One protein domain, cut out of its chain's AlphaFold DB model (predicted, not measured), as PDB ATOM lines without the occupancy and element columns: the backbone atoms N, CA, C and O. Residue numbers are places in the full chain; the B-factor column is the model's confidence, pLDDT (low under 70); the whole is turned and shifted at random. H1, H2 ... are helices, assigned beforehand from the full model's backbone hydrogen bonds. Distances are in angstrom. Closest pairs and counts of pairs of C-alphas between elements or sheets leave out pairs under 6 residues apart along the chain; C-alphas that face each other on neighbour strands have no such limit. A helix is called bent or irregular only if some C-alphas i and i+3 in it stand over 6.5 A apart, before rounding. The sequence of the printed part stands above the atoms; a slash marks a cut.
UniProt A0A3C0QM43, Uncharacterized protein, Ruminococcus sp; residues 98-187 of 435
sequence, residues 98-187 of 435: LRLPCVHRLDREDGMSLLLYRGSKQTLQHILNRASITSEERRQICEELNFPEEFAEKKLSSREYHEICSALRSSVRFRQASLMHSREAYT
ATOM      1  N   LEU A  98     -30.070   1.804  21.577       94.94
ATOM      2  CA  LEU A  98     -29.291   1.377  22.742       94.94
ATOM      3  C   LEU A  98     -29.965   1.679  24.083       94.94
ATOM      4  O   LEU A  98     -29.761   0.936  25.036       94.94
ATOM      5  N   ARG A  99     -30.771   2.742  24.187       94.06
ATOM      6  CA  ARG A  99     -31.372   3.134  25.472       94.06
ATOM      7  C   ARG A  99     -32.432   2.156  25.950       94.06
ATOM      8  O   ARG A  99     -32.388   1.760  27.108       94.06
ATOM      9  N   LEU A 100     -33.360   1.758  25.076       95.38
ATOM     10  CA  LEU A 100     -34.421   0.812  25.430       95.38
ATOM     11  C   LEU A 100     -33.862  -0.498  26.011       95.38
ATOM     12  O   LEU A 100     -34.276  -0.861  27.112       95.38
ATOM     13  N   PRO A 101     -32.899  -1.192  25.375       96.94
ATOM     14  CA  PRO A 101     -32.361  -2.425  25.942       96.94
ATOM     15  C   PRO A 101     -31.594  -2.248  27.268       96.94
ATOM     16  O   PRO A 101     -31.464  -3.220  28.009       96.94
ATOM     17  N   CYS A 102     -31.153  -1.035  27.630       95.38
ATOM     18  CA  CYS A 102     -30.566  -0.774  28.953       95.38
ATOM     19  C   CYS A 102     -31.604  -0.736  30.084       95.38
ATOM     20  O   CYS A 102     -31.250  -1.002  31.229       95.38
ATOM     21  N   VAL A 103     -32.863  -0.381  29.802       95.94
ATOM     22  CA  VAL A 103     -33.854  -0.010  30.835       95.94
ATOM     23  C   VAL A 103     -34.035  -1.087  31.904       95.94
ATOM     24  O   VAL A 103     -34.015  -0.768  33.086       95.94
ATOM     25  N   HIS A 104     -34.168  -2.360  31.525       95.56
ATOM     26  CA  HIS A 104     -34.364  -3.458  32.479       95.56
ATOM     27  C   HIS A 104     -33.099  -3.850  33.268       95.56
ATOM     28  O   HIS A 104     -33.200  -4.665  34.185       95.56
ATOM     29  N   ARG A 105     -31.925  -3.322  32.895       94.38
ATOM     30  CA  ARG A 105     -30.629  -3.598  33.545       94.38
ATOM     31  C   ARG A 105     -30.236  -2.545  34.574       94.38
ATOM     32  O   ARG A 105     -29.273  -2.742  35.308       94.38
ATOM     33  N   LEU A 106     -30.934  -1.417  34.585       92.75
ATOM     34  CA  LEU A 106     -30.682  -0.310  35.496       92.75
ATOM     35  C   LEU A 106     -31.711  -0.318  36.621       92.75
ATOM     36  O   LEU A 106     -32.733  -1.006  36.549       92.75
ATOM     37  N   ASP A 107     -31.449   0.469  37.662       93.31
ATOM     38  CA  ASP A 107     -32.502   0.770  38.620       93.31
ATOM     39  C   ASP A 107     -33.664   1.515  37.943       93.31
ATOM     40  O   ASP A 107     -33.580   2.006  36.810       93.31
ATOM     41  N   ARG A 108     -34.785   1.572  38.663       89.94
ATOM     42  CA  ARG A 108     -36.033   2.126  38.146       89.94
ATOM     43  C   ARG A 108     -35.869   3.556  37.634       89.94
ATOM     44  O   ARG A 108     -36.397   3.859  36.566       89.94
ATOM     45  N   GLU A 109     -35.216   4.435  38.385       90.81
ATOM     46  CA  GLU A 109     -35.173   5.857  38.034       90.81
ATOM     47  C   GLU A 109     -34.174   6.127  36.910       90.81
ATOM     48  O   GLU A 109     -34.482   6.893  35.988       90.81
ATOM     49  N   ASP A 110     -33.035   5.438  36.916       90.25
ATOM     50  CA  ASP A 110     -32.051   5.512  35.840       90.25
ATOM     51  C   ASP A 110     -32.636   4.996  34.516       90.25
ATOM     52  O   ASP A 110     -32.565   5.683  33.491       90.25
ATOM     53  N   GLY A 111     -33.293   3.830  34.532       91.69
ATOM     54  CA  GLY A 111     -33.937   3.256  33.348       91.69
ATOM     55  C   GLY A 111     -35.033   4.161  32.776       91.69
ATOM     56  O   GLY A 111     -35.080   4.412  31.569       91.69
ATOM     57  N   MET A 112     -35.882   4.727  33.637       91.50
ATOM     58  CA  MET A 112     -36.931   5.664  33.220       91.50
ATOM     59  C   MET A 112     -36.356   6.961  32.644       91.50
ATOM     60  O   MET A 112     -36.878   7.489  31.660       91.50
ATOM     61  N   SER A 113     -35.262   7.464  33.213       90.56
ATOM     62  CA  SER A 113     -34.611   8.691  32.747       90.56
ATOM     63  C   SER A 113     -34.017   8.550  31.341       90.56
ATOM     64  O   SER A 113     -34.007   9.528  30.589       90.56
ATOM     65  N   LEU A 114     -33.614   7.341  30.926       89.38
ATOM     66  CA  LEU A 114     -33.198   7.076  29.542       89.38
ATOM     67  C   LEU A 114     -34.347   7.257  28.535       89.38
ATOM     68  O   LEU A 114     -34.140   7.822  27.455       89.38
ATOM     69  N   LEU A 115     -35.555   6.800  28.879       89.75
ATOM     70  CA  LEU A 115     -36.745   6.872  28.016       89.75
ATOM     71  C   LEU A 115     -37.347   8.284  27.988       89.75
ATOM     72  O   LEU A 115     -37.691   8.822  26.930       89.75
ATOM     73  N   LEU A 116     -37.412   8.913  29.162       89.25
ATOM     74  CA  LEU A 116     -37.998  10.235  29.394       89.25
ATOM     75  C   LEU A 116     -36.995  11.381  29.177       89.25
ATOM     76  O   LEU A 116     -37.194  12.498  29.660       89.25
ATOM     77  N   TYR A 117     -35.913  11.129  28.439       80.56
ATOM     78  CA  TYR A 117     -34.934  12.149  28.071       80.56
ATOM     79  C   TYR A 117     -35.544  13.198  27.130       80.56
ATOM     80  O   TYR A 117     -36.195  12.860  26.139       80.56
ATOM     81  N   ARG A 118     -35.308  14.487  27.380       73.00
ATOM     82  CA  ARG A 118     -35.909  15.557  26.573       73.00
ATOM     83  C   ARG A 118     -35.230  15.675  25.204       73.00
ATOM     84  O   ARG A 118     -34.049  15.983  25.115       73.00
ATOM     85  N   GLY A 119     -35.992  15.427  24.137       67.75
ATOM     86  CA  GLY A 119     -35.548  15.566  22.743       67.75
ATOM     87  C   GLY A 119     -36.078  16.839  22.068       67.75
ATOM     88  O   GLY A 119     -36.802  17.621  22.687       67.75
ATOM     89  N   SER A 120     -35.744  17.017  20.785       60.00
ATOM     90  CA  SER A 120     -36.196  18.145  19.949       60.00
ATOM     91  C   SER A 120     -37.697  18.091  19.637       60.00
ATOM     92  O   SER A 120     -38.378  19.107  19.711       60.00
ATOM     93  N   LYS A 121     -38.244  16.897  19.365       62.03
ATOM     94  CA  LYS A 121     -39.689  16.671  19.185       62.03
ATOM     95  C   LYS A 121     -40.329  16.252  20.508       62.03
ATOM     96  O   LYS A 121     -39.910  15.270  21.120       62.03
ATOM     97  N   GLN A 122     -41.338  16.998  20.953       71.94
ATOM     98  CA  GLN A 122     -41.970  16.822  22.264       71.94
ATOM     99  C   GLN A 122     -43.456  16.545  22.078       71.94
ATOM    100  O   GLN A 122     -44.268  17.446  22.193       71.94
ATOM    101  N   THR A 123     -43.800  15.301  21.758       86.81
ATOM    102  CA  THR A 123     -45.180  14.800  21.810       86.81
ATOM    103  C   THR A 123     -45.204  13.559  22.692       86.81
ATOM    104  O   THR A 123     -44.180  12.873  22.818       86.81
ATOM    105  N   LEU A 124     -46.348  13.246  23.304       88.12
ATOM    106  CA  LEU A 124     -46.488  12.020  24.093       88.12
ATOM    107  C   LEU A 124     -46.199  10.784  23.225       88.12
ATOM    108  O   LEU A 124     -45.451   9.906  23.647       88.12
ATOM    109  N   GLN A 125     -46.670  10.768  21.976       88.62
ATOM    110  CA  GLN A 125     -46.366   9.710  21.012       88.62
ATOM    111  C   GLN A 125     -44.857   9.515  20.834       88.62
ATOM    112  O   GLN A 125     -44.367   8.387  20.831       88.62
ATOM    113  N   HIS A 126     -44.095  10.601  20.697       86.69
ATOM    114  CA  HIS A 126     -42.651  10.505  20.515       86.69
ATOM    115  C   HIS A 126     -41.939   9.965  21.765       86.69
ATOM    116  O   HIS A 126     -40.961   9.232  21.626       86.69
ATOM    117  N   ILE A 127     -42.427  10.289  22.969       89.44
ATOM    118  CA  ILE A 127     -41.912   9.727  24.226       89.44
ATOM    119  C   ILE A 127     -42.187   8.218  24.277       89.44
ATOM    120  O   ILE A 127     -41.259   7.436  24.473       89.44
ATOM    121  N   LEU A 128     -43.436   7.810  24.037       91.50
ATOM    122  CA  LEU A 128     -43.864   6.408  24.082       91.50
ATOM    123  C   LEU A 128     -43.164   5.546  23.018       91.50
ATOM    124  O   LEU A 128     -42.746   4.427  23.309       91.50
ATOM    125  N   ASN A 129     -42.919   6.098  21.827       89.56
ATOM    126  CA  ASN A 129     -42.175   5.424  20.758       89.56
ATOM    127  C   ASN A 129     -40.746   5.024  21.165       89.56
ATOM    128  O   ASN A 129     -40.200   4.082  20.599       89.56
ATOM    129  N   ARG A 130     -40.113   5.715  22.125       89.50
ATOM    130  CA  ARG A 130     -38.766   5.343  22.611       89.50
ATOM    131  C   ARG A 130     -38.772   4.078  23.454       89.50
ATOM    132  O   ARG A 130     -37.743   3.422  23.559       89.50
ATOM    133  N   ALA A 131     -39.914   3.774  24.056       92.06
ATOM    134  CA  ALA A 131     -40.148   2.559  24.815       92.06
ATOM    135  C   ALA A 131     -40.790   1.450  23.961       92.06
ATOM    136  O   ALA A 131     -41.203   0.435  24.509       92.06
ATOM    137  N   SER A 132     -40.882   1.647  22.636       93.25
ATOM    138  CA  SER A 132     -41.545   0.734  21.692       93.25
ATOM    139  C   SER A 132     -42.998   0.407  22.050       93.25
ATOM    140  O   SER A 132     -43.509  -0.643  21.679       93.25
ATOM    141  N   ILE A 133     -43.677   1.332  22.736       94.69
ATOM    142  CA  ILE A 133     -45.075   1.179  23.139       94.69
ATOM    143  C   ILE A 133     -45.963   1.103  21.896       94.69
ATOM    144  O   ILE A 133     -45.950   1.993  21.040       94.69
ATOM    145  N   THR A 134     -46.749   0.036  21.817       93.81
ATOM    146  CA  THR A 134     -47.710  -0.214  20.741       93.81
ATOM    147  C   THR A 134     -48.929   0.707  20.847       93.81
ATOM    148  O   THR A 134     -49.203   1.302  21.890       93.81
ATOM    149  N   SER A 135     -49.712   0.813  19.771       91.44
ATOM    150  CA  SER A 135     -50.955   1.601  19.777       91.44
ATOM    151  C   SER A 135     -51.957   1.128  20.838       91.44
ATOM    152  O   SER A 135     -52.657   1.953  21.420       91.44
ATOM    153  N   GLU A 136     -52.008  -0.179  21.107       93.12
ATOM    154  CA  GLU A 136     -52.888  -0.763  22.125       93.12
ATOM    155  C   GLU A 136     -52.406  -0.424  23.542       93.12
ATOM    156  O   GLU A 136     -53.168   0.103  24.349       93.12
ATOM    157  N   GLU A 137     -51.120  -0.627  23.833       95.12
ATOM    158  CA  GLU A 137     -50.538  -0.255  25.129       95.12
ATOM    159  C   GLU A 137     -50.655   1.247  25.392       95.12
ATOM    160  O   GLU A 137     -50.963   1.656  26.511       95.12
ATOM    161  N   ARG A 138     -50.465   2.080  24.359       92.88
ATOM    162  CA  ARG A 138     -50.677   3.527  24.448       92.88
ATOM    163  C   ARG A 138     -52.094   3.842  24.913       92.88
ATOM    164  O   ARG A 138     -52.233   4.660  25.816       92.88
ATOM    165  N   ARG A 139     -53.122   3.211  24.330       91.25
ATOM    166  CA  ARG A 139     -54.522   3.434  24.731       91.25
ATOM    167  C   ARG A 139     -54.709   3.135  26.217       91.25
ATOM    168  O   ARG A 139     -55.190   3.988  26.953       91.25
ATOM    169  N   GLN A 140     -54.212   1.990  26.673       93.38
ATOM    170  CA  GLN A 140     -54.325   1.571  28.072       93.38
ATOM    171  C   GLN A 140     -53.551   2.481  29.041       93.38
ATOM    172  O   GLN A 140     -53.988   2.707  30.168       93.38
ATOM    173  N   ILE A 141     -52.391   3.007  28.629       94.00
ATOM    174  CA  ILE A 141     -51.617   3.982  29.414       94.00
ATOM    175  C   ILE A 141     -52.359   5.320  29.483       94.00
ATOM    176  O   ILE A 141     -52.427   5.925  30.551       94.00
ATOM    177  N   CYS A 142     -52.922   5.785  28.367       91.62
ATOM    178  CA  CYS A 142     -53.723   7.005  28.336       91.62
ATOM    179  C   CYS A 142     -54.969   6.879  29.226       91.62
ATOM    180  O   CYS A 142     -55.260   7.810  29.970       91.62
ATOM    181  N   GLU A 143     -55.643   5.725  29.221       91.69
ATOM    182  CA  GLU A 143     -56.756   5.419  30.129       91.69
ATOM    183  C   GLU A 143     -56.321   5.445  31.604       91.69
ATOM    184  O   GLU A 143     -56.974   6.094  32.417       91.69
ATOM    185  N   GLU A 144     -55.195   4.810  31.960       94.00
ATOM    186  CA  GLU A 144     -54.657   4.833  33.336       94.00
ATOM    187  C   GLU A 144     -54.349   6.261  33.813       94.00
ATOM    188  O   GLU A 144     -54.570   6.597  34.977       94.00
ATOM    189  N   LEU A 145     -53.830   7.103  32.917       91.81
ATOM    190  CA  LEU A 145     -53.391   8.463  33.227       91.81
ATOM    191  C   LEU A 145     -54.468   9.534  32.994       91.81
ATOM    192  O   LEU A 145     -54.210  10.707  33.255       91.81
ATOM    193  N   ASN A 146     -55.663   9.150  32.534       90.75
ATOM    194  CA  ASN A 146     -56.734  10.059  32.110       90.75
ATOM    195  C   ASN A 146     -56.272  11.096  31.066       90.75
ATOM    196  O   ASN A 146     -56.655  12.267  31.112       90.75
ATOM    197  N   PHE A 147     -55.427  10.675  30.121       87.56
ATOM    198  CA  PHE A 147     -55.008  11.505  28.995       87.56
ATOM    199  C   PHE A 147     -55.946  11.300  27.797       87.56
ATOM    200  O   PHE A 147     -56.133  10.159  27.370       87.56
ATOM    201  N   PRO A 148     -56.508  12.374  27.208       80.75
ATOM    202  CA  PRO A 148     -57.260  12.271  25.961       80.75
ATOM    203  C   PRO A 148     -56.380  11.716  24.835       80.75
ATOM    204  O   PRO A 148     -55.210  12.080  24.734       80.75
ATOM    205  N   GLU A 149     -56.927  10.881  23.951       70.25
ATOM    206  CA  GLU A 149     -56.142  10.280  22.859       70.25
ATOM    207  C   GLU A 149     -55.554  11.340  21.905       70.25
ATOM    208  O   GLU A 149     -54.401  11.232  21.486       70.25
ATOM    209  N   GLU A 150     -56.288  12.433  21.672       74.06
ATOM    210  CA  GLU A 150     -55.860  13.600  20.879       74.06
ATOM    211  C   GLU A 150     -54.587  14.277  21.422       74.06
ATOM    212  O   GLU A 150     -53.867  14.974  20.705       74.06
ATOM    213  N   PHE A 151     -54.261  14.049  22.697       78.12
ATOM    214  CA  PHE A 151     -53.074  14.597  23.340       78.12
ATOM    215  C   PHE A 151     -51.773  13.920  22.876       78.12
ATOM    216  O   PHE A 151     -50.687  14.473  23.064       78.12
ATOM    217  N   ALA A 152     -51.857  12.744  22.241       79.50
ATOM    218  CA  ALA A 152     -50.692  11.966  21.830       79.50
ATOM    219  C   ALA A 152     -49.780  12.718  20.843       79.50
ATOM    220  O   ALA A 152     -48.552  12.646  20.957       79.50
ATOM    221  N   GLU A 153     -50.364  13.456  19.897       84.12
ATOM    222  CA  GLU A 153     -49.635  14.137  18.816       84.12
ATOM    223  C   GLU A 153     -49.401  15.630  19.076       84.12
ATOM    224  O   GLU A 153     -48.615  16.269  18.374       84.12
ATOM    225  N   LYS A 154     -50.017  16.183  20.125       86.56
ATOM    226  CA  LYS A 154     -49.853  17.584  20.513       86.56
ATOM    227  C   LYS A 154     -48.387  17.890  20.845       86.56
ATOM    228  O   LYS A 154     -47.749  17.176  21.621       86.56
ATOM    229  N   LYS A 155     -47.868  19.005  20.312       85.19
ATOM    230  CA  LYS A 155     -46.585  19.575  20.749       85.19
ATOM    231  C   LYS A 155     -46.718  20.069  22.193       85.19
ATOM    232  O   LYS A 155     -47.560  20.908  22.496       85.19
ATOM    233  N   LEU A 156     -45.880  19.529  23.063       84.38
ATOM    234  CA  LEU A 156     -45.856  19.784  24.496       84.38
ATOM    235  C   LEU A 156     -44.977  20.999  24.812       84.38
ATOM    236  O   LEU A 156     -43.866  21.120  24.292       84.38
ATOM    237  N   SER A 157     -45.449  21.860  25.711       83.44
ATOM    238  CA  SER A 157     -44.620  22.868  26.387       83.44
ATOM    239  C   SER A 157     -43.622  22.221  27.356       83.44
ATOM    240  O   SER A 157     -43.774  21.055  27.737       83.44
ATOM    241  N   SER A 158     -42.626  22.983  27.838       80.38
ATOM    242  CA  SER A 158     -41.744  22.510  28.923       80.38
ATOM    243  C   SER A 158     -42.534  21.979  30.109       80.38
ATOM    244  O   SER A 158     -42.195  20.933  30.655       80.38
ATOM    245  N   ARG A 159     -43.564  22.707  30.540       84.12
ATOM    246  CA  ARG A 159     -44.334  22.351  31.730       84.12
ATOM    247  C   ARG A 159     -45.092  21.042  31.521       84.12
ATOM    248  O   ARG A 159     -44.918  20.123  32.317       84.12
ATOM    249  N   GLU A 160     -45.842  20.940  30.426       86.94
ATOM    250  CA  GLU A 160     -46.592  19.725  30.083       86.94
ATOM    251  C   GLU A 160     -45.658  18.521  29.939       86.94
ATOM    252  O   GLU A 160     -45.962  17.441  30.435       86.94
ATOM    253  N   TYR A 161     -44.477  18.706  29.337       87.25
ATOM    254  CA  TYR A 161     -43.469  17.652  29.243       87.25
ATOM    255  C   TYR A 161     -43.077  17.095  30.620       87.25
ATOM    256  O   TYR A 161     -43.021  15.877  30.799       87.25
ATOM    257  N   HIS A 162     -42.817  17.965  31.601       87.31
ATOM    258  CA  HIS A 162     -42.457  17.533  32.955       87.31
ATOM    259  C   HIS A 162     -43.627  16.849  33.669       87.31
ATOM    260  O   HIS A 162     -43.419  15.820  34.313       87.31
ATOM    261  N   GLU A 163     -44.845  17.377  33.528       89.50
ATOM    262  CA  GLU A 163     -46.060  16.793  34.110       89.50
ATOM    263  C   GLU A 163     -46.314  15.382  33.552       89.50
ATOM    264  O   GLU A 163     -46.476  14.432  34.318       89.50
ATOM    265  N   ILE A 164     -46.211  15.201  32.232       90.12
ATOM    266  CA  ILE A 164     -46.325  13.894  31.567       90.12
ATOM    267  C   ILE A 164     -45.221  12.943  32.014       90.12
ATOM    268  O   ILE A 164     -45.487  11.784  32.316       90.12
ATOM    269  N   CYS A 165     -43.974  13.409  32.083       90.88
ATOM    270  CA  CYS A 165     -42.867  12.573  32.541       90.88
ATOM    271  C   CYS A 165     -43.050  12.124  34.000       90.88
ATOM    272  O   CYS A 165     -42.614  11.031  34.359       90.88
ATOM    273  N   SER A 166     -43.669  12.949  34.846       92.38
ATOM    274  CA  SER A 166     -44.027  12.583  36.221       92.38
ATOM    275  C   SER A 166     -45.156  11.544  36.249       92.38
ATOM    276  O   SER A 166     -45.058  10.523  36.937       92.38
ATOM    277  N   ALA A 167     -46.189  11.742  35.427       93.81
ATOM    278  CA  ALA A 167     -47.298  10.804  35.282       93.81
ATOM    279  C   ALA A 167     -46.823   9.427  34.779       93.81
ATOM    280  O   ALA A 167     -47.120   8.402  35.390       93.81
ATOM    281  N   LEU A 168     -45.988   9.392  33.734       94.31
ATOM    282  CA  LEU A 168     -45.419   8.156  33.183       94.31
ATOM    283  C   LEU A 168     -44.539   7.407  34.194       94.31
ATOM    284  O   LEU A 168     -44.561   6.179  34.218       94.31
ATOM    285  N   ARG A 169     -43.801   8.109  35.069       93.94
ATOM    286  CA  ARG A 169     -43.057   7.467  36.175       93.94
ATOM    287  C   ARG A 169     -43.962   6.745  37.167       93.94
ATOM    288  O   ARG A 169     -43.537   5.753  37.772       93.94
ATOM    289  N   SER A 170     -45.187   7.233  37.327       92.62
ATOM    290  CA  SER A 170     -46.180   6.681  38.248       92.62
ATOM    291  C   SER A 170     -47.018   5.565  37.614       92.62
ATOM    292  O   SER A 170     -47.447   4.664  38.333       92.62
ATOM    293  N   SER A 171     -47.174   5.557  36.284       95.00
ATOM    294  CA  SER A 171     -47.928   4.528  35.552       95.00
ATOM    295  C   SER A 171     -47.329   3.130  35.733       95.00
ATOM    296  O   SER A 171     -46.143   2.872  35.487       95.00
ATOM    297  N   VAL A 172     -48.172   2.194  36.167       95.38
ATOM    298  CA  VAL A 172     -47.837   0.772  36.266       95.38
ATOM    299  C   VAL A 172     -47.762   0.158  34.875       95.38
ATOM    300  O   VAL A 172     -46.805  -0.573  34.603       95.38
ATOM    301  N   ARG A 173     -48.706   0.496  33.984       95.81
ATOM    302  CA  ARG A 173     -48.759  -0.070  32.629       95.81
ATOM    303  C   ARG A 173     -47.555   0.345  31.800       95.81
ATOM    304  O   ARG A 173     -46.900  -0.513  31.216       95.81
ATOM    305  N   PHE A 174     -47.195   1.631  31.818       95.88
ATOM    306  CA  PHE A 174     -46.026   2.127  31.094       95.88
ATOM    307  C   PHE A 174     -44.743   1.446  31.568       95.88
ATOM    308  O   PHE A 174     -43.922   1.027  30.752       95.88
ATOM    309  N   ARG A 175     -44.580   1.284  32.887       94.94
ATOM    310  CA  ARG A 175     -43.412   0.617  33.466       94.94
ATOM    311  C   ARG A 175     -43.332  -0.855  33.062       94.94
ATOM    312  O   ARG A 175     -42.259  -1.313  32.681       94.94
ATOM    313  N   GLN A 176     -44.436  -1.595  33.153       95.62
ATOM    314  CA  GLN A 176     -44.471  -3.014  32.789       95.62
ATOM    315  C   GLN A 176     -44.179  -3.219  31.299       95.62
ATOM    316  O   GLN A 176     -43.300  -4.015  30.970       95.62
ATOM    317  N   ALA A 177     -44.833  -2.446  30.428       97.06
ATOM    318  CA  ALA A 177     -44.596  -2.484  28.988       97.06
ATOM    319  C   ALA A 177     -43.139  -2.125  28.650       97.06
ATOM    320  O   ALA A 177     -42.454  -2.880  27.966       97.06
ATOM    321  N   SER A 178     -42.607  -1.035  29.217       96.50
ATOM    322  CA  SER A 178     -41.220  -0.608  28.973       96.50
ATOM    323  C   SER A 178     -40.191  -1.666  29.385       96.50
ATOM    324  O   SER A 178     -39.202  -1.868  28.684       96.50
ATOM    325  N   LEU A 179     -40.405  -2.364  30.508       96.94
ATOM    326  CA  LEU A 179     -39.515  -3.440  30.958       96.94
ATOM    327  C   LEU A 179     -39.605  -4.686  30.070       96.94
ATOM    328  O   LEU A 179     -38.583  -5.328  29.829       96.94
ATOM    329  N   MET A 180     -40.803  -5.030  29.593       97.19
ATOM    330  CA  MET A 180     -41.013  -6.127  28.646       97.19
ATOM    331  C   MET A 180     -40.276  -5.847  27.331       97.19
ATOM    332  O   MET A 180     -39.357  -6.589  26.980       97.19
ATOM    333  N   HIS A 181     -40.562  -4.705  26.698       97.12
ATOM    334  CA  HIS A 181     -39.916  -4.269  25.455       97.12
ATOM    335  C   HIS A 181     -38.399  -4.114  25.599       97.12
ATOM    336  O   HIS A 181     -37.644  -4.418  24.677       97.12
ATOM    337  N   SER A 182     -37.920  -3.689  26.772       97.56
ATOM    338  CA  SER A 182     -36.487  -3.610  27.066       97.56
ATOM    339  C   SER A 182     -35.795  -4.974  27.012       97.56
ATOM    340  O   SER A 182     -34.715  -5.081  26.431       97.56
ATOM    341  N   ARG A 183     -36.399  -6.026  27.583       97.44
ATOM    342  CA  ARG A 183     -35.829  -7.387  27.575       97.44
ATOM    343  C   ARG A 183     -35.806  -7.987  26.171       97.44
ATOM    344  O   ARG A 183     -34.823  -8.623  25.783       97.44
ATOM    345  N   GLU A 184     -36.862  -7.753  25.399       95.56
ATOM    346  CA  GLU A 184     -36.947  -8.189  24.003       95.56
ATOM    347  C   GLU A 184     -35.880  -7.503  23.147       95.56
ATOM    348  O   GLU A 184     -35.065  -8.174  22.508       95.56
ATOM    349  N   ALA A 185     -35.806  -6.169  23.215       96.94
ATOM    350  CA  ALA A 185     -34.804  -5.386  22.499       96.94
ATOM    351  C   ALA A 185     -33.373  -5.756  22.915       96.94
ATOM    352  O   ALA A 185     -32.463  -5.760  22.084       96.94
ATOM    353  N   TYR A 186     -33.155  -6.080  24.194       97.50
ATOM    354  CA  TYR A 186     -31.843  -6.487  24.694       97.50
ATOM    355  C   TYR A 186     -31.375  -7.783  24.059       97.50
ATOM    356  O   TYR A 186     -30.215  -7.882  23.669       97.50
ATOM    357  N   THR A 187     -32.275  -8.750  23.906       96.25
ATOM    358  CA  THR A 187     -31.936 -10.056  23.342       96.25
ATOM    359  C   THR A 187     -31.360  -9.910  21.933       96.25
ATOM    360  O   THR A 187     -30.287 -10.445  21.652       96.25
TER     361      THR A 187
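AT A GLANCE: This is residues 98 to 187 of the 435 residues of an uncharacterized protein of Ruminococcus sp (UniProt A0A3C0QM43). A long last helix, H7, runs along one side of a compact helical body, with the hairpin of H1 and H2 packed at its later end through H1, and H4 packed on its first residues. H6 makes a nearly right-angled corner with the start of H7, and the short H3 lies nearest the middle, with the very short H5 beyond it at the end away from H1 and H2. The 90 printed residues include seven named helices, H1 to H7 in order along the chain, and no named strand; the class is all helix. The radius of gyration of the C-alphas is 12.1 A, and the C-alphas span 34 by 25 by 19 A.

HOW THE PARTS SIT: H1, residues 98 to 105, and H2, residues 108 to 115, form a helical hairpin: they touch, closest at the C-alphas of Val 103 and Gly 111, 4.1 A apart, at a shallow tilt of 12 degrees, opposite ways. H1 also touches H7, residues 172 to 187, with the C-alphas of Pro 101 and Tyr 186 closest at 4.3 A, at a steep tilt of 69 degrees, only just short of about perpendicular. H2 and H7 are near each other. H3, residues 124 to 129, only just touches H5, residues 149 to 152, with 3 pairs of C-alphas within 8 A, the closest those of Leu 124 and Ala 152, 4.8 A apart. H4, residues 135 to 145, touches H7 at residues 173 to 177 alone, with the C-alphas of Ile 141 and Arg 173 closest at 5.9 A; the tilt of 34 degrees is shallow, only just short of steep, and they run opposite ways. H6, residues 158 to 170, and H7 touch only at the corner, and only just, with 3 pairs of C-alphas within 8 A, the closest those of Leu 168 and Phe 174, 6.4 A apart; they are about perpendicular, at 83 degrees. The hub is H7, touching H1, H4 and H6. H1 and H6 are apart, and so are H5 and H6. Every O i to N i+4 pair is within hydrogen-bond range in H3, H4, H6 and H7; in H2 3 of 4 are, in H1 1 of 4, beside 3 of 5 O i to N i+3 pairs, and H5 is too short for an i+4 pair.

IN THESE COORDINATES: H1 begins at C-alpha 98, (-29.291, 1.377, 22.742), and is irregular, only just: C-alphas 101 and 104 are 6.9 A apart. H4 is 15.3 A from first to last C-alpha. H6 is 18.9 A long and begins at C-alpha 158, (-41.744, 22.510, 28.923). H7 is 23.2 A long and ends at C-alpha 187, (-31.936, -10.056, 23.342).

THE WHOLE: The C-alphas farthest apart are those of Arg 159 and Thr 187, 35.7 A. The printed part has no cut; the link from H2 to H3, 8 residues, is short, and the other links are tight. Mean pLDDT of the printed part is 89.6, with residues 119 to 121 under 70.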